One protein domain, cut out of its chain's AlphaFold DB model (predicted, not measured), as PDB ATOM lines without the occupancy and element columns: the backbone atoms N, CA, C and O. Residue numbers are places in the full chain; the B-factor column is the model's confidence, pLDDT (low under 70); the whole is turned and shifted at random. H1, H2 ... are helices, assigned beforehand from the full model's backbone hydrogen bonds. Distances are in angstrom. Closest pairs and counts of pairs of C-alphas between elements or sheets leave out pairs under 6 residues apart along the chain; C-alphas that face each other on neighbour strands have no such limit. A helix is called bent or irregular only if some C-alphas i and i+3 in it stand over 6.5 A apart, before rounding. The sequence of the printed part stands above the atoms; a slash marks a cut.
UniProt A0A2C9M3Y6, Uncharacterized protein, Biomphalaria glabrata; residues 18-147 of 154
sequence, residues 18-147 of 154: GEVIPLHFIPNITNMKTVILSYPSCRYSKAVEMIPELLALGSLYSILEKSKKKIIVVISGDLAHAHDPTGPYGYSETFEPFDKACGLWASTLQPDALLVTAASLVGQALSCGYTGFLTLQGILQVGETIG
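What this domain is: This is residues 18 to 147 of the 154 residues of an uncharacterized protein of Biomphalaria glabrata (UniProt A0A2C9M3Y6). Two helix pairs lie one after the other: H3 crosses H6, and the hairpin of H4 and H5 joins H6. H1 touches no helix. The printed part has 130 residues with six named helices, H1 to H6, and no named strand: all helix, compact, radius of gyration of the C-alphas 15.6 A, spans 47 by 33 by 27 A.

Where its parts are: H1, residues 18 to 24, begins at C-alpha 18 (25.377, 43.851, 24.112). H2 is residues 43 to 46, H3 51 to 66 (25.4 A), H4 95 to 108 (20.0 A), H5 111 to 125 (18.6 A). H6, residues 130 to 146, 24.7 A, ends at C-alpha 146 (3.253, 36.412, 4.373). H5 is irregular: C-alphas 120 and 123 are 7.4 A apart.

How they stand to each other: H3 and H6 touch at a steep tilt of 48 degrees, the same way; the closest C-alphas, of Gly 58 and Ile 139, are 3.7 A apart. The hairpin H4 and H5 has a shallow tilt of 22 degrees, closest C-alphas Phe 95 and Ala 125, 4.9 A. H6 touches H5 with residues 130 to 137 alone, closest C-alphas Val 122 and Tyr 130, 7.4 A. H2 is close but not clearly touching H6, 7.0 A between C-alphas 43 and 131. In H4 and H6 every O i to N i+4 pair is within hydrogen-bond range; in H1 2 of 3, H3 6 of 12, H5 5 of 11, with 5 of 12 O i to N i+3; H2 is too short.

The domain as a whole: The farthest C-alphas, Lys 68 and Thr 86, are 48.7 A apart. The printed part has no cut. The links H1 to H2 and H3 to H4 are long. Residues 146 to 147 are under pLDDT 70.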
ATOM      1  N   GLY A  18      26.133  44.580  25.127       84.19
ATOM      2  CA  GLY A  18      25.377  43.851  24.112       84.19
ATOM      3  C   GLY A  18      24.216  44.663  23.552       84.19
ATOM      4  O   GLY A  18      23.878  44.513  22.384       84.19
ATOM      5  N   GLU A  19      23.641  45.570  24.341       86.50
ATOM      6  CA  GLU A  19      22.616  46.494  23.864       86.50
ATOM      7  C   GLU A  19      23.219  47.843  23.457       86.50
ATOM      8  O   GLU A  19      22.804  48.427  22.463       86.50
ATOM      9  N   VAL A  20      24.205  48.354  24.199       89.00
ATOM     10  CA  VAL A  20      24.756  49.697  23.954       89.00
ATOM     11  C   VAL A  20      25.512  49.781  22.629       89.00
ATOM     12  O   VAL A  20      25.335  50.763  21.910       89.00
ATOM     13  N   ILE A  21      26.332  48.777  22.299       91.31
ATOM     14  CA  ILE A  21      27.191  48.818  21.109       91.31
ATOM     15  C   ILE A  21      26.350  48.883  19.824       91.31
ATOM     16  O   ILE A  21      26.519  49.855  19.094       91.31
ATOM     17  N   PRO A  22      25.396  47.968  19.546       91.06
ATOM     18  CA  PRO A  22      24.589  48.064  18.329       91.06
ATOM     19  C   PRO A  22      23.769  49.354  18.262       91.06
ATOM     20  O   PRO A  22      23.709  49.995  17.218       91.06
ATOM     21  N   LEU A  23      23.167  49.773  19.384       90.38
ATOM     22  CA  LEU A  23      22.338  50.981  19.427       90.38
ATOM     23  C   LEU A  23      23.140  52.258  19.153       90.38
ATOM     24  O   LEU A  23      22.578  53.211  18.620       90.38
ATOM     25  N   HIS A  24      24.433  52.285  19.488       92.25
ATOM     26  CA  HIS A  24      25.313  53.417  19.196       92.25
ATOM     27  C   HIS A  24      25.425  53.700  17.691       92.25
ATOM     28  O   HIS A  24      25.523  54.860  17.297       92.25
ATOM     29  N   PHE A  25      25.369  52.661  16.855       92.75
ATOM     30  CA  PHE A  25      25.500  52.785  15.401       92.75
ATOM     31  C   PHE A  25      24.179  53.103  14.687       92.75
ATOM     32  O   PHE A  25      24.188  53.373  13.487       92.75
ATOM     33  N   ILE A  26      23.044  53.111  15.396       90.75
ATOM     34  CA  ILE A  26      21.742  53.407  14.793       90.75
ATOM     35  C   ILE A  26      21.497  54.923  14.816       90.75
ATOM     36  O   ILE A  26      21.344  55.515  15.892       90.75
ATOM     37  N   PRO A  27      21.403  55.584  13.648       90.50
ATOM     38  CA  PRO A  27      21.166  57.017  13.597       90.50
ATOM     39  C   PRO A  27      19.789  57.355  14.176       90.50
ATOM     40  O   PRO A  27      18.796  56.686  13.902       90.50
ATOM     41  N   ASN A  28      19.714  58.445  14.944       89.44
ATOM     42  CA  ASN A  28      18.475  58.940  15.557       89.44
ATOM     43  C   ASN A  28      17.791  57.959  16.529       89.44
ATOM     44  O   ASN A  28      16.592  58.097  16.779       89.44
ATOM     45  N   ILE A  29      18.528  57.011  17.123       88.25
ATOM     46  CA  ILE A  29      17.965  56.033  18.069       88.25
ATOM     47  C   ILE A  29      17.239  56.682  19.261       88.25
ATOM     48  O   ILE A  29      16.261  56.141  19.768       88.25
ATOM     49  N   THR A  30      17.655  57.883  19.674       87.81
ATOM     50  CA  THR A  30      17.010  58.670  20.740       87.81
ATOM     51  C   THR A  30      15.580  59.096  20.404       87.81
ATOM     52  O   THR A  30      14.784  59.318  21.314       87.81
ATOM     53  N   ASN A  31      15.229  59.166  19.117       91.31
ATOM     54  CA  ASN A  31      13.889  59.500  18.634       91.31
ATOM     55  C   ASN A  31      13.026  58.248  18.385       91.31
ATOM     56  O   ASN A  31      11.899  58.358  17.899       91.31
ATOM     57  N   MET A  32      13.540  57.052  18.692       91.06
ATOM     58  CA  MET A  32      12.871  55.777  18.450       91.06
ATOM     59  C   MET A  32      12.472  55.107  19.765       91.06
ATOM     60  O   MET A  32      13.214  55.094  20.746       91.06
ATOM     61  N   LYS A  33      11.291  54.479  19.783       91.56
ATOM     62  CA  LYS A  33      10.920  53.585  20.887       91.56
ATOM     63  C   LYS A  33      11.679  52.273  20.721       91.56
ATOM     64  O   LYS A  33      11.538  51.618  19.694       91.56
ATOM     65  N   THR A  34      12.452  51.902  21.736       89.94
ATOM     66  CA  THR A  34      13.278  50.688  21.727       89.94
ATOM     67  C   THR A  34      12.668  49.637  22.648       89.94
ATOM     68  O   THR A  34      12.294  49.950  23.777       89.94
ATOM     69  N   VAL A  35      12.592  48.397  22.171       91.00
ATOM     70  CA  VAL A  35      12.244  47.218  22.972       91.00
ATOM     71  C   VAL A  35      13.457  46.298  22.966       91.00
ATOM     72  O   VAL A  35      13.997  46.011  21.901       91.00
ATOM     73  N   ILE A  36      13.895  45.863  24.145       89.88
ATOM     74  CA  ILE A  36      15.007  44.923  24.297       89.88
ATOM     75  C   ILE A  36      14.407  43.560  24.629       89.88
ATOM     76  O   ILE A  36      13.706  43.424  25.631       89.88
ATOM     77  N   LEU A  37      14.688  42.566  23.789       91.06
ATOM     78  CA  LEU A  37      14.342  41.170  24.032       91.06
ATOM     79  C   LEU A  37      15.624  40.405  24.360       91.06
ATOM     80  O   LEU A  37      16.554  40.374  23.557       91.06
ATOM     81  N   SER A  38      15.677  39.812  25.548       90.62
ATOM     82  CA  SER A  38      16.809  39.003  25.991       90.62
ATOM     83  C   SER A  38      16.543  37.514  25.768       90.62
ATOM     84  O   SER A  38      15.401  37.064  25.699       90.62
ATOM     85  N   TYR A  39      17.622  36.735  25.683       90.25
ATOM     86  CA  TYR A  39      17.560  35.275  25.659       90.25
ATOM     87  C   TYR A  39      17.863  34.700  27.048       90.25
ATOM     88  O   TYR A  39      18.657  35.292  27.795       90.25
ATOM     89  N   PRO A  40      17.315  33.523  27.398       90.25
ATOM     90  CA  PRO A  40      17.641  32.859  28.653       90.25
ATOM     91  C   PRO A  40      19.112  32.419  28.683       90.25
ATOM     92  O   PRO A  40      19.738  32.168  27.649       90.25
ATOM     93  N   SER A  41      19.688  32.323  29.883       88.50
ATOM     94  CA  SER A  41      21.101  31.952  30.072       88.50
ATOM     95  C   SER A  41      21.417  30.508  29.689       88.50
ATOM     96  O   SER A  41      22.573  30.198  29.419       88.50
ATOM     97  N   CYS A  42      20.415  29.626  29.623       90.38
ATOM     98  CA  CYS A  42      20.609  28.253  29.155       90.38
ATOM     99  C   CYS A  42      21.119  28.180  27.709       90.38
ATOM    100  O   CYS A  42      21.697  27.160  27.346       90.38
ATOM    101  N   ARG A  43      21.013  29.257  26.911       91.25
ATOM    102  CA  ARG A  43      21.555  29.301  25.545       91.25
ATOM    103  C   ARG A  43      23.026  28.913  25.442       91.25
ATOM    104  O   ARG A  43      23.419  28.337  24.442       91.25
ATOM    105  N   TYR A  44      23.827  29.185  26.471       87.62
ATOM    106  CA  TYR A  44      25.260  28.880  26.445       87.62
ATOM    107  C   TYR A  44      25.567  27.381  26.528       87.62
ATOM    108  O   TYR A  44      26.650  26.967  26.140       87.62
ATOM    109  N   SER A  45      24.632  26.568  27.026       90.31
ATOM    110  CA  SER A  45      24.794  25.112  27.132       90.31
ATOM    111  C   SER A  45      23.786  24.320  26.302       90.31
ATOM    112  O   SER A  45      24.020  23.148  26.032       90.31
ATOM    113  N   LYS A  46      22.677  24.944  25.891       94.38
ATOM    114  CA  LYS A  46      21.530  24.284  25.251       94.38
ATOM    115  C   LYS A  46      21.137  24.895  23.907       94.38
ATOM    116  O   LYS A  46      20.034  24.652  23.435       94.38
ATOM    117  N   ALA A  47      22.016  25.668  23.267       93.50
ATOM    118  CA  ALA A  47      21.722  26.361  22.008       93.50
ATOM    119  C   ALA A  47      21.058  25.472  20.936       93.50
ATOM    120  O   ALA A  47      20.118  25.908  20.278       93.50
ATOM    121  N   VAL A  48      21.528  24.229  20.777       96.56
ATOM    122  CA  VAL A  48      20.987  23.273  19.792       96.56
ATOM    123  C   VAL A  48      19.603  22.758  20.203       96.56
ATOM    124  O   VAL A  48      18.699  22.710  19.375       96.56
ATOM    125  N   GLU A  49      19.401  22.440  21.486       97.19
ATOM    126  CA  GLU A  49      18.090  22.034  22.025       97.19
ATOM    127  C   GLU A  49      17.037  23.140  21.845       97.19
ATOM    128  O   GLU A  49      15.857  22.849  21.670       97.19
ATOM    129  N   MET A  50      17.468  24.404  21.859       96.25
ATOM    130  CA  MET A  50      16.604  25.578  21.728       96.25
ATOM    131  C   MET A  50      16.215  25.915  20.278       96.25
ATOM    132  O   MET A  50      15.412  26.823  20.068       96.25
ATOM    133  N   ILE A  51      16.743  25.225  19.259       97.50
ATOM    134  CA  ILE A  51      16.436  25.543  17.849       97.50
ATOM    135  C   ILE A  51      14.919  25.609  17.574       97.50
ATOM    136  O   ILE A  51      14.482  26.611  17.003       97.50
ATOM    137  N   PRO A  52      14.090  24.629  17.994       97.75
ATOM    138  CA  PRO A  52      12.660  24.654  17.690       97.75
ATOM    139  C   PRO A  52      11.931  25.861  18.296       97.75
ATOM    140  O   PRO A  52      11.113  26.487  17.623       97.75
ATOM    141  N   GLU A  53      12.232  26.217  19.548       96.69
ATOM    142  CA  GLU A  53      11.588  27.353  20.223       96.69
ATOM    143  C   GLU A  53      12.046  28.701  19.652       96.69
ATOM    144  O   GLU A  53      11.224  29.599  19.472       96.69
ATOM    145  N   LEU A  54      13.326  28.836  19.292       96.50
ATOM    146  CA  LEU A  54      13.870  30.060  18.697       96.50
ATOM    147  C   LEU A  54      13.312  30.295  17.290       96.50
ATOM    148  O   LEU A  54      12.972  31.425  16.950       96.50
ATOM    149  N   LEU A  55      13.135  29.237  16.494       97.31
ATOM    150  CA  LEU A  55      12.433  29.338  15.212       97.31
ATOM    151  C   LEU A  55      10.954  29.704  15.405       97.31
ATOM    152  O   LEU A  55      10.425  30.532  14.663       97.31
ATOM    153  N   ALA A  56      10.290  29.157  16.429       95.94
ATOM    154  CA  ALA A  56       8.896  29.484  16.738       95.94
ATOM    155  C   ALA A  56       8.694  30.957  17.151       95.94
ATOM    156  O   ALA A  56       7.633  31.537  16.881       95.94
ATOM    157  N   LEU A  57       9.717  31.606  17.728       95.19
ATOM    158  CA  LEU A  57       9.718  33.059  17.954       95.19
ATOM    159  C   LEU A  57       9.624  33.867  16.651       95.19
ATOM    160  O   LEU A  57       9.245  35.036  16.698       95.19
ATOM    161  N   GLY A  58       9.847  33.253  15.487       91.62
ATOM    162  CA  GLY A  58       9.553  33.834  14.177       91.62
ATOM    163  C   GLY A  58       8.119  34.342  14.017       91.62
ATOM    164  O   GLY A  58       7.876  35.320  13.308       91.62
ATOM    165  N   SER A  59       7.169  33.765  14.761       93.31
ATOM    166  CA  SER A  59       5.783  34.250  14.854       93.31
ATOM    167  C   SER A  59       5.669  35.719  15.294       93.31
ATOM    168  O   SER A  59       4.662  36.369  14.988       93.31
ATOM    169  N   LEU A  60       6.714  36.278  15.920       93.50
ATOM    170  CA  LEU A  60       6.842  37.702  16.216       93.50
ATOM    171  C   LEU A  60       6.595  38.563  14.974       93.50
ATOM    172  O   LEU A  60       5.916  39.582  15.088       93.50
ATOM    173  N   TYR A  61       7.041  38.129  13.788       93.56
ATOM    174  CA  TYR A  61       6.795  38.825  12.521       93.56
ATOM    175  C   TYR A  61       5.319  39.209  12.353       93.56
ATOM    176  O   TYR A  61       4.998  40.359  12.066       93.56
ATOM    177  N   SER A  62       4.401  38.276  12.620       91.38
ATOM    178  CA  SER A  62       2.960  38.510  12.464       91.38
ATOM    179  C   SER A  62       2.427  39.591  13.409       91.38
ATOM    180  O   SER A  62       1.451  40.270  13.090       91.38
ATOM    181  N   ILE A  63       3.037  39.752  14.586       91.62
ATOM    182  CA  ILE A  63       2.686  40.798  15.554       91.62
ATOM    183  C   ILE A  63       3.243  42.145  15.084       91.62
ATOM    184  O   ILE A  63       2.529  43.150  15.112       91.62
ATOM    185  N   LEU A  64       4.501  42.159  14.632       92.31
ATOM    186  CA  LEU A  64       5.171  43.364  14.141       92.31
ATOM    187  C   LEU A  64       4.453  43.923  12.906       92.31
ATOM    188  O   LEU A  64       4.129  45.111  12.883       92.31
ATOM    189  N   GLU A  65       4.098  43.066  11.951       90.38
ATOM    190  CA  GLU A  65       3.420  43.445  10.709       90.38
ATOM    191  C   GLU A  65       2.032  44.055  10.973       90.38
ATOM    192  O   GLU A  65       1.681  45.121  10.462       90.38
ATOM    193  N   LYS A  66       1.256  43.460  11.891       92.25
ATOM    194  CA  LYS A  66      -0.066  43.981  12.291       92.25
ATOM    195  C   LYS A  66      -0.010  45.376  12.911       92.25
ATOM    196  O   LYS A  66      -1.015  46.088  12.895       92.25
ATOM    197  N   SER A  67       1.135  45.781  13.461       90.69
ATOM    198  CA  SER A  67       1.277  47.085  14.108       90.69
ATOM    199  C   SER A  67       1.236  48.262  13.127       90.69
ATOM    200  O   SER A  67       1.016  49.393  13.567       90.69
ATOM    201  N   LYS A  68       1.462  48.019  11.823       85.81
ATOM    202  CA  LYS A  68       1.591  49.038  10.761       85.81
ATOM    203  C   LYS A  68       2.633  50.131  11.059       85.81
ATOM    204  O   LYS A  68       2.590  51.214  10.475       85.81
ATOM    205  N   LYS A  69       3.561  49.878  11.987       90.69
ATOM    206  CA  LYS A  69       4.687  50.765  12.300       90.69
ATOM    207  C   LYS A  69       5.897  50.355  11.470       90.69
ATOM    208  O   LYS A  69       6.083  49.182  11.175       90.69
ATOM    209  N   LYS A  70       6.768  51.318  11.168       90.50
ATOM    210  CA  LYS A  70       8.116  51.013  10.678       90.50
ATOM    211  C   LYS A  70       8.934  50.486  11.852       90.50
ATOM    212  O   LYS A  70       9.170  51.224  12.807       90.50
ATOM    213  N   ILE A  71       9.300  49.212  11.796       92.19
ATOM    214  CA  ILE A  71      10.024  48.516  12.857       92.19
ATOM    215  C   ILE A  71      11.353  48.040  12.289       92.19
ATOM    216  O   ILE A  71      11.398  47.487  11.194       92.19
ATOM    217  N   ILE A  72      12.422  48.260  13.049       91.56
ATOM    218  CA  ILE A  72      13.743  47.700  12.775       91.56
ATOM    219  C   ILE A  72      13.966  46.593  13.800       91.56
ATOM    220  O   ILE A  72      13.811  46.822  15.001       91.56
ATOM    221  N   VAL A  73      14.304  45.399  13.322       93.31
ATOM    222  CA  VAL A  73      14.713  44.279  14.168       93.31
ATOM    223  C   VAL A  73      16.230  44.213  14.130       93.31
ATOM    224  O   VAL A  73      16.816  44.092  13.060       93.31
ATOM    225  N   VAL A  74      16.858  44.305  15.299       93.88
ATOM    226  CA  VAL A  74      18.315  44.243  15.443       93.88
ATOM    227  C   VAL A  74      18.660  42.996  16.234       93.88
ATOM    228  O   VAL A  74      18.214  42.837  17.371       93.88
ATOM    229  N   ILE A  75      19.464  42.120  15.636       94.94
ATOM    230  CA  ILE A  75      20.052  40.980  16.331       94.94
ATOM    231  C   ILE A  75      21.462  41.363  16.752       94.94
ATOM    232  O   ILE A  75      22.340  41.538  15.915       94.94
ATOM    233  N   SER A  76      21.662  41.495  18.060       94.25
ATOM    234  CA  SER A  76      22.983  41.713  18.639       94.25
ATOM    235  C   SER A  76      23.622  40.381  19.005       94.25
ATOM    236  O   SER A  76      23.035  39.603  19.764       94.25
ATOM    237  N   GLY A  77      24.817  40.120  18.485       93.06
ATOM    238  CA  GLY A  77      25.573  38.931  18.833       93.06
ATOM    239  C   GLY A  77      26.842  38.772  18.012       93.06
ATOM    240  O   GLY A  77      26.880  39.131  16.837       93.06
ATOM    241  N   ASP A  78      27.852  38.187  18.644       94.38
ATOM    242  CA  ASP A  78      29.124  37.873  18.004       94.38
ATOM    243  C   ASP A  78      29.100  36.460  17.402       94.38
ATOM    244  O   ASP A  78      28.325  35.588  17.827       94.38
ATOM    245  N   LEU A  79      29.986  36.229  16.432       96.25
ATOM    246  CA  LEU A  79      30.257  34.908  15.862       96.25
ATOM    247  C   LEU A  79      31.081  34.042  16.844       96.25
ATOM    248  O   LEU A  79      30.811  34.062  18.049       96.25
ATOM    249  N   ALA A  80      32.032  33.232  16.374       96.50
ATOM    250  CA  ALA A  80      32.836  32.388  17.248       96.50
ATOM    251  C   ALA A  80      33.764  33.194  18.179       96.50
ATOM    252  O   ALA A  80      34.424  34.158  17.786       96.50
ATOM    253  N   HIS A  81      33.883  32.744  19.429       94.75
ATOM    254  CA  HIS A  81      34.793  33.332  20.417       94.75
ATOM    255  C   HIS A  81      36.139  32.594  20.533       94.75
ATOM    256  O   HIS A  81      37.060  33.109  21.163       94.75
ATOM    257  N   ALA A  82      36.266  31.410  19.927       93.69
ATOM    258  CA  ALA A  82      37.409  30.508  20.090       93.69
ATOM    259  C   ALA A  82      38.484  30.644  18.983       93.69
ATOM    260  O   ALA A  82      38.957  29.642  18.447       93.69
ATOM    261  N   HIS A  83      38.838  31.875  18.598       93.62
ATOM    262  CA  HIS A  83      39.773  32.156  17.493       93.62
ATOM    263  C   HIS A  83      41.231  32.392  17.934       93.62
ATOM    264  O   HIS A  83      42.124  32.391  17.089       93.62
ATOM    265  N   ASP A  84      41.497  32.583  19.231       92.38
ATOM    266  CA  ASP A  84      42.824  32.924  19.765       92.38
ATOM    267  C   ASP A  84      43.205  31.976  20.919       92.38
ATOM    268  O   ASP A  84      42.487  31.928  21.922       92.38
ATOM    269  N   PRO A  85      44.340  31.248  20.842       92.38
ATOM    270  CA  PRO A  85      44.779  30.349  21.913       92.38
ATOM    271  C   PRO A  85      45.058  31.062  23.243       92.38
ATOM    272  O   PRO A  85      45.018  30.422  24.293       92.38
ATOM    273  N   THR A  86      45.329  32.366  23.217       95.38
ATOM    274  CA  THR A  86      45.538  33.210  24.404       95.38
ATOM    275  C   THR A  86      44.264  33.919  24.872       95.38
ATOM    276  O   THR A  86      44.256  34.548  25.932       95.38
ATOM    277  N   GLY A  87      43.175  33.800  24.106       91.56
ATOM    278  CA  GLY A  87      41.880  34.381  24.428       91.56
ATOM    279  C   GLY A  87      41.176  33.679  25.598       91.56
ATOM    280  O   GLY A  87      41.508  32.550  25.965       91.56
ATOM    281  N   PRO A  88      40.134  34.307  26.174       90.31
ATOM    282  CA  PRO A  88      39.429  33.792  27.355       90.31
ATOM    283  C   PRO A  88      38.699  32.458  27.125       90.31
ATOM    284  O   PRO A  88      38.298  31.808  28.090       90.31
ATOM    285  N   TYR A  89      38.523  32.062  25.864       89.38
ATOM    286  CA  TYR A  89      37.847  30.835  25.449       89.38
ATOM    287  C   TYR A  89      38.786  29.835  24.754       89.38
ATOM    288  O   TYR A  89      38.335  28.771  24.335       89.38
ATOM    289  N   GLY A  90      40.081  30.157  24.660       92.50
ATOM    290  CA  GLY A  90      41.072  29.361  23.940       92.50
ATOM    291  C   GLY A  90      40.835  29.305  22.429       92.50
ATOM    292  O   GLY A  90      40.064  30.078  21.859       92.50
ATOM    293  N   TYR A  91      41.518  28.360  21.782       94.94
ATOM    294  CA  TYR A  91      41.425  28.111  20.347       94.94
ATOM    295  C   TYR A  91      40.634  26.832  20.065       94.94
ATOM    296  O   TYR A  91      40.891  25.798  20.683       94.94
ATOM    297  N   SER A  92      39.722  26.888  19.097       95.19
ATOM    298  CA  SER A  92      39.032  25.720  18.548       95.19
ATOM    299  C   SER A  92      38.998  25.810  17.034       95.19
ATOM    300  O   SER A  92      38.445  26.769  16.513       95.19
ATOM    301  N   GLU A  93      39.457  24.785  16.315       96.44
ATOM    302  CA  GLU A  93      39.405  24.725  14.842       96.44
ATOM    303  C   GLU A  93      37.984  24.879  14.270       96.44
ATOM    304  O   GLU A  93      37.809  25.174  13.090       96.44
ATOM    305  N   THR A  94      36.948  24.728  15.102       96.00
ATOM    306  CA  THR A  94      35.552  24.945  14.712       96.00
ATOM    307  C   THR A  94      35.180  26.416  14.519       96.00
ATOM    308  O   THR A  94      34.099  26.668  13.989       96.00
ATOM    309  N   PHE A  95      36.012  27.378  14.947       96.31
ATOM    310  CA  PHE A  95      35.693  28.810  14.854       96.31
ATOM    311  C   PHE A  95      35.461  29.235  13.395       96.31
ATOM    312  O   PHE A  95      34.416  29.784  13.064       96.31
ATOM    313  N   GLU A  96      36.392  28.902  12.499       97.56
ATOM    314  CA  GLU A  96      36.341  29.339  11.105       97.56
ATOM    315  C   GLU A  96      35.207  28.653  10.319       97.56
ATOM    316  O   GLU A  96      34.464  29.354   9.626       97.56
ATOM    317  N   PRO A  97      35.000  27.321  10.407       98.19
ATOM    318  CA  PRO A  97      33.852  26.677   9.773       98.19
ATOM    319  C   PRO A  97      32.507  27.201  10.289       98.19
ATOM    320  O   PRO A  97      31.568  27.321   9.502       98.19
ATOM    321  N   PHE A  98      32.408  27.545  11.579       98.38
ATOM    322  CA  PHE A  98      31.196  28.129  12.153       98.38
ATOM    323  C   PHE A  98      30.929  29.522  11.572       98.38
ATOM    324  O   PHE A  98      29.840  29.768  11.051       98.38
ATOM    325  N   ASP A  99      31.934  30.399  11.576       98.25
ATOM    326  CA  ASP A  99      31.825  31.757  11.033       98.25
ATOM    327  C   ASP A  99      31.464  31.731   9.543       98.25
ATOM    328  O   ASP A  99      30.582  32.470   9.097       98.25
ATOM    329  N   LYS A 100      32.077  30.824   8.769       98.50
ATOM    330  CA  LYS A 100      31.745  30.609   7.352       98.50
ATOM    331  C   LYS A 100      30.310  30.137   7.158       98.50
ATOM    332  O   LYS A 100      29.648  30.604   6.236       98.50
ATOM    333  N   ALA A 101      29.819  29.234   8.004       98.62
ATOM    334  CA  ALA A 101      28.447  28.748   7.932       98.62
ATOM    335  C   ALA A 101      27.435  29.872   8.225       98.62
ATOM    336  O   ALA A 101      26.482  30.056   7.466       98.62
ATOM    337  N   CYS A 102      27.683  30.684   9.256       98.31
ATOM    338  CA  CYS A 102      26.877  31.870   9.546       98.31
ATOM    339  C   CYS A 102      26.947  32.911   8.418       98.31
ATOM    340  O   CYS A 102      25.917  33.464   8.038       98.31
ATOM    341  N   GLY A 103      28.126  33.156   7.842       97.94
ATOM    342  CA  GLY A 103      28.296  34.075   6.711       97.94
ATOM    343  C   GLY A 103      27.603  33.594   5.432       97.94
ATOM    344  O   GLY A 103      26.971  34.386   4.729       97.94
ATOM    345  N   LEU A 104      27.657  32.290   5.143       98.25
ATOM    346  CA  LEU A 104      26.919  31.683   4.033       98.25
ATOM    347  C   LEU A 104      25.414  31.863   4.230       98.25
ATOM    348  O   LEU A 104      24.730  32.316   3.314       98.25
ATOM    349  N   TRP A 105      24.908  31.574   5.429       98.00
ATOM    350  CA  TRP A 105      23.513  31.828   5.770       98.00
ATOM    351  C   TRP A 105      23.141  33.304   5.575       98.00
ATOM    352  O   TRP A 105      22.185  33.597   4.870       98.00
ATOM    353  N   ALA A 106      23.919  34.245   6.112       96.50
ATOM    354  CA  ALA A 106      23.606  35.672   6.013       96.50
ATOM    355  C   ALA A 106      23.606  36.200   4.564       96.50
ATOM    356  O   ALA A 106      22.831  37.091   4.232       96.50
ATOM    357  N   SER A 107      24.461  35.648   3.696       96.44
ATOM    358  CA  SER A 107      24.600  36.089   2.299       96.44
ATOM    359  C   SER A 107      23.641  35.409   1.320       96.44
ATOM    360  O   SER A 107      23.369  35.963   0.256       96.44
ATOM    361  N   THR A 108      23.135  34.220   1.651       95.56
ATOM    362  CA  THR A 108      22.313  33.405   0.734       95.56
ATOM    363  C   THR A 108      20.935  33.055   1.277       95.56
ATOM    364  O   THR A 108      20.105  32.541   0.531       95.56
ATOM    365  N   LEU A 109      20.704  33.289   2.570       93.69
ATOM    366  CA  LEU A 109      19.539  32.841   3.332       93.69
ATOM    367  C   LEU A 109      19.291  31.326   3.261       93.69
ATOM    368  O   LEU A 109      18.186  30.871   3.543       93.69
ATOM    369  N   GLN A 110      20.311  30.521   2.934       95.38
ATOM    370  CA  GLN A 110      20.187  29.063   2.957       95.38
ATOM    371  C   GLN A 110      20.080  28.548   4.401       95.38
ATOM    372  O   GLN A 110      21.059  28.646   5.150       95.38
ATOM    373  N   PRO A 111      18.932  27.971   4.814       96.38
ATOM    374  CA  PRO A 111      18.702  27.630   6.216       96.38
ATOM    375  C   PRO A 111      19.658  26.558   6.736       96.38
ATOM    376  O   PRO A 111      20.106  26.652   7.874       96.38
ATOM    377  N   ASP A 112      20.020  25.574   5.912       98.06
ATOM    378  CA  ASP A 112      20.857  24.440   6.325       98.06
ATOM    379  C   ASP A 112      22.251  24.871   6.797       98.06
ATOM    380  O   ASP A 112      22.813  24.268   7.716       98.06
ATOM    381  N   ALA A 113      22.789  25.963   6.242       98.19
ATOM    382  CA  ALA A 113      24.053  26.530   6.701       98.19
ATOM    383  C   ALA A 113      23.981  26.924   8.189       98.19
ATOM    384  O   ALA A 113      24.925  26.679   8.941       98.19
ATOM    385  N   LEU A 114      22.841  27.452   8.643       98.06
ATOM    386  CA  LEU A 114      22.625  27.805  10.044       98.06
ATOM    387  C   LEU A 114      22.122  26.612  10.874       98.06
ATOM    388  O   LEU A 114      22.680  26.312  11.927       98.06
ATOM    389  N   LEU A 115      21.076  25.929  10.403       98.25
ATOM    390  CA  LEU A 115      20.324  24.921  11.160       98.25
ATOM    391  C   LEU A 115      21.035  23.571  11.278       98.25
ATOM    392  O   LEU A 115      20.725  22.804  12.187       98.25
ATOM    393  N   VAL A 116      21.977  23.280  10.378       98.25
ATOM    394  CA  VAL A 116      22.720  22.017  10.358       98.25
ATOM    395  C   VAL A 116      24.201  22.280  10.598       98.25
ATOM    396  O   VAL A 116      24.753  21.835  11.606       98.25
ATOM    397  N   THR A 117      24.848  23.040   9.712       98.25
ATOM    398  CA  THR A 117      26.303  23.230   9.767       98.25
ATOM    399  C   THR A 117      26.717  24.025  11.004       98.25
ATOM    400  O   THR A 117      27.453  23.497  11.839       98.25
ATOM    401  N   ALA A 118      26.211  25.252  11.185       98.12
ATOM    402  CA  ALA A 118      26.540  26.058  12.363       98.12
ATOM    403  C   ALA A 118      26.051  25.394  13.666       98.12
ATOM    404  O   ALA A 118      26.782  25.394  14.659       98.12
ATOM    405  N   ALA A 119      24.882  24.742  13.649       97.94
ATOM    406  CA  ALA A 119      24.362  23.968  14.778       97.94
ATOM    407  C   ALA A 119      25.335  22.883  15.264       97.94
ATOM    408  O   ALA A 119      25.534  22.727  16.468       97.94
ATOM    409  N   SER A 120      25.979  22.161  14.342       97.94
ATOM    410  CA  SER A 120      26.950  21.116  14.691       97.94
ATOM    411  C   SER A 120      28.235  21.659  15.338       97.94
ATOM    412  O   SER A 120      28.925  20.930  16.048       97.94
ATOM    413  N   LEU A 121      28.543  22.944  15.127       97.88
ATOM    414  CA  LEU A 121      29.813  23.572  15.506       97.88
ATOM    415  C   LEU A 121      29.687  24.516  16.710       97.88
ATOM    416  O   LEU A 121      30.674  24.760  17.406       97.88
ATOM    417  N   VAL A 122      28.484  25.037  16.985       96.25
ATOM    418  CA  VAL A 122      28.255  26.116  17.965       96.25
ATOM    419  C   VAL A 122      28.776  25.792  19.365       96.25
ATOM    420  O   VAL A 122      29.303  26.674  20.042       96.25
ATOM    421  N   GLY A 123      28.689  24.527  19.789       93.81
ATOM    422  CA  GLY A 123      29.136  24.099  21.117       93.81
ATOM    423  C   GLY A 123      30.634  24.313  21.356       93.81
ATOM    424  O   GLY A 123      31.032  24.585  22.484       93.81
ATOM    425  N   GLN A 124      31.450  24.240  20.300       94.25
ATOM    426  CA  GLN A 124      32.899  24.474  20.356       94.25
ATOM    427  C   GLN A 124      33.285  25.874  19.857       94.25
ATOM    428  O   GLN A 124      34.290  26.430  20.290       94.25
ATOM    429  N   ALA A 125      32.478  26.476  18.978       94.38
ATOM    430  CA  ALA A 125      32.671  27.854  18.527       94.38
ATOM    431  C   ALA A 125      32.353  28.890  19.623       94.38
ATOM    432  O   ALA A 125      32.856  30.013  19.575       94.38
ATOM    433  N   LEU A 126      31.535  28.509  20.614       93.75
ATOM    434  CA  LEU A 126      31.177  29.313  21.787       93.75
ATOM    435  C   LEU A 126      30.507  30.651  21.430       93.75
ATOM    436  O   LEU A 126      30.644  31.629  22.157       93.75
ATOM    437  N   SER A 127      29.764  30.698  20.321       94.62
ATOM    438  CA  SER A 127      29.097  31.920  19.859       94.62
ATOM    439  C   SER A 127      27.948  32.340  20.775       94.62
ATOM    440  O   SER A 127      27.068  31.543  21.114       94.62
ATOM    441  N   CYS A 128      27.910  33.628  21.125       92.31
ATOM    442  CA  CYS A 128      26.784  34.217  21.845       92.31
ATOM    443  C   CYS A 128      25.649  34.702  20.924       92.31
ATOM    444  O   CYS A 128      24.528  34.883  21.411       92.31
ATOM    445  N   GLY A 129      25.915  34.896  19.626       94.81
ATOM    446  CA  GLY A 129      24.952  35.390  18.639       94.81
ATOM    447  C   GLY A 129      24.077  34.319  17.989       94.81
ATOM    448  O   GLY A 129      22.990  34.641  17.509       94.81
ATOM    449  N   TYR A 130      24.484  33.047  18.033       97.38
ATOM    450  CA  TYR A 130      23.792  31.953  17.338       97.38
ATOM    451  C   TYR A 130      22.277  31.884  17.611       97.38
ATOM    452  O   TYR A 130      21.484  31.761  16.679       97.38
ATOM    453  N   THR A 131      21.835  32.046  18.863       96.62
ATOM    454  CA  THR A 131      20.395  32.037  19.188       96.62
ATOM    455  C   THR A 131      19.626  33.210  18.584       96.62
ATOM    456  O   THR A 131      18.452  33.078  18.231       96.62
ATOM    457  N   GLY A 132      20.292  34.356  18.443       96.44
ATOM    458  CA  GLY A 132      19.751  35.516  17.750       96.44
ATOM    459  C   GLY A 132      19.556  35.251  16.262       96.44
ATOM    460  O   GLY A 132      18.504  35.579  15.714       96.44
ATOM    461  N   PHE A 133      20.526  34.594  15.623       97.44
ATOM    462  CA  PHE A 133      20.442  34.227  14.207       97.44
ATOM    463  C   PHE A 133      19.302  33.242  13.941       97.44
ATOM    464  O   PHE A 133      18.561  33.424  12.982       97.44
ATOM    465  N   LEU A 134      19.090  32.262  14.825       97.69
ATOM    466  CA  LEU A 134      17.951  31.337  14.735       97.69
ATOM    467  C   LEU A 134      16.604  32.060  14.827       97.69
ATOM    468  O   LEU A 134      15.685  31.770  14.067       97.69
ATOM    469  N   THR A 135      16.497  33.034  15.729       97.19
ATOM    470  CA  THR A 135      15.275  33.839  15.854       97.19
ATOM    471  C   THR A 135      15.033  34.663  14.593       97.19
ATOM    472  O   THR A 135      13.910  34.703  14.089       97.19
ATOM    473  N   LEU A 136      16.082  35.270  14.029       96.69
ATOM    474  CA  LEU A 136      15.977  35.985  12.758       96.69
ATOM    475  C   LEU A 136      15.590  35.055  11.610       96.69
ATOM    476  O   LEU A 136      14.690  35.398  10.854       96.69
ATOM    477  N   GLN A 137      16.183  33.864  11.524       97.25
ATOM    478  CA  GLN A 137      15.795  32.842  10.553       97.25
ATOM    479  C   GLN A 137      14.296  32.523  10.641       97.25
ATOM    480  O   GLN A 137      13.619  32.496   9.616       97.25
ATOM    481  N   GLY A 138      13.756  32.345  11.851       96.69
ATOM    482  CA  GLY A 138      12.321  32.136  12.046       96.69
ATOM    483  C   GLY A 138      11.476  33.329  11.578       96.69
ATOM    484  O   GLY A 138      10.455  33.145  10.915       96.69
ATOM    485  N   ILE A 139      11.898  34.560  11.891       95.62
ATOM    486  CA  ILE A 139      11.214  35.792  11.453       95.62
ATOM    487  C   ILE A 139      11.189  35.876   9.920       95.62
ATOM    488  O   ILE A 139      10.145  36.180   9.346       95.62
ATOM    489  N   LEU A 140      12.316  35.580   9.266       94.00
ATOM    490  CA  LEU A 140      12.451  35.578   7.809       94.00
ATOM    491  C   LEU A 140      11.535  34.537   7.157       94.00
ATOM    492  O   LEU A 140      10.786  34.883   6.250       94.00
ATOM    493  N   GLN A 141      11.516  33.303   7.667       93.75
ATOM    494  CA  GLN A 141      10.655  32.225   7.158       93.75
ATOM    495  C   GLN A 141       9.165  32.588   7.208       93.75
ATOM    496  O   GLN A 141       8.417  32.371   6.251       93.75
ATOM    497  N   VAL A 142       8.719  33.165   8.329       92.56
ATOM    498  CA  VAL A 142       7.333  33.629   8.466       92.56
ATOM    499  C   VAL A 142       7.064  34.804   7.523       92.56
ATOM    500  O   VAL A 142       5.998  34.856   6.910       92.56
ATOM    501  N   GLY A 143       8.026  35.715   7.364       85.88
ATOM    502  CA  GLY A 143       7.917  36.853   6.457       85.88
ATOM    503  C   GLY A 143       7.787  36.454   4.991       85.88
ATOM    504  O   GLY A 143       6.861  36.903   4.323       85.88
ATOM    505  N   GLU A 144       8.624  35.537   4.507       83.50
ATOM    506  CA  GLU A 144       8.529  34.992   3.144       83.50
ATOM    507  C   GLU A 144       7.158  34.371   2.860       83.50
ATOM    508  O   GLU A 144       6.618  34.516   1.764       83.50
ATOM    509  N   THR A 145       6.554  33.740   3.869       74.94
ATOM    510  CA  THR A 145       5.224  33.128   3.761       74.94
ATOM    511  C   THR A 145       4.098  34.172   3.676       74.94
ATOM    512  O   THR A 145       3.056  33.909   3.076       74.94
ATOM    513  N   ILE A 146       4.280  35.356   4.272       65.38
ATOM    514  CA  ILE A 146       3.253  36.412   4.373       65.38
ATOM    515  C   ILE A 146       3.416  37.490   3.278       65.38
ATOM    516  O   ILE A 146       2.455  38.196   2.966       65.38
ATOM    517  N   GLY A 147       4.585  37.580   2.641       52.34
ATOM    518  CA  GLY A 147       4.906  38.522   1.563       52.34
ATOM    519  C   GLY A 147       6.145  39.371   1.888       52.34
ATOM    520  O   GLY A 147       6.485  39.537   3.056       52.34
TER     521      GLY A 147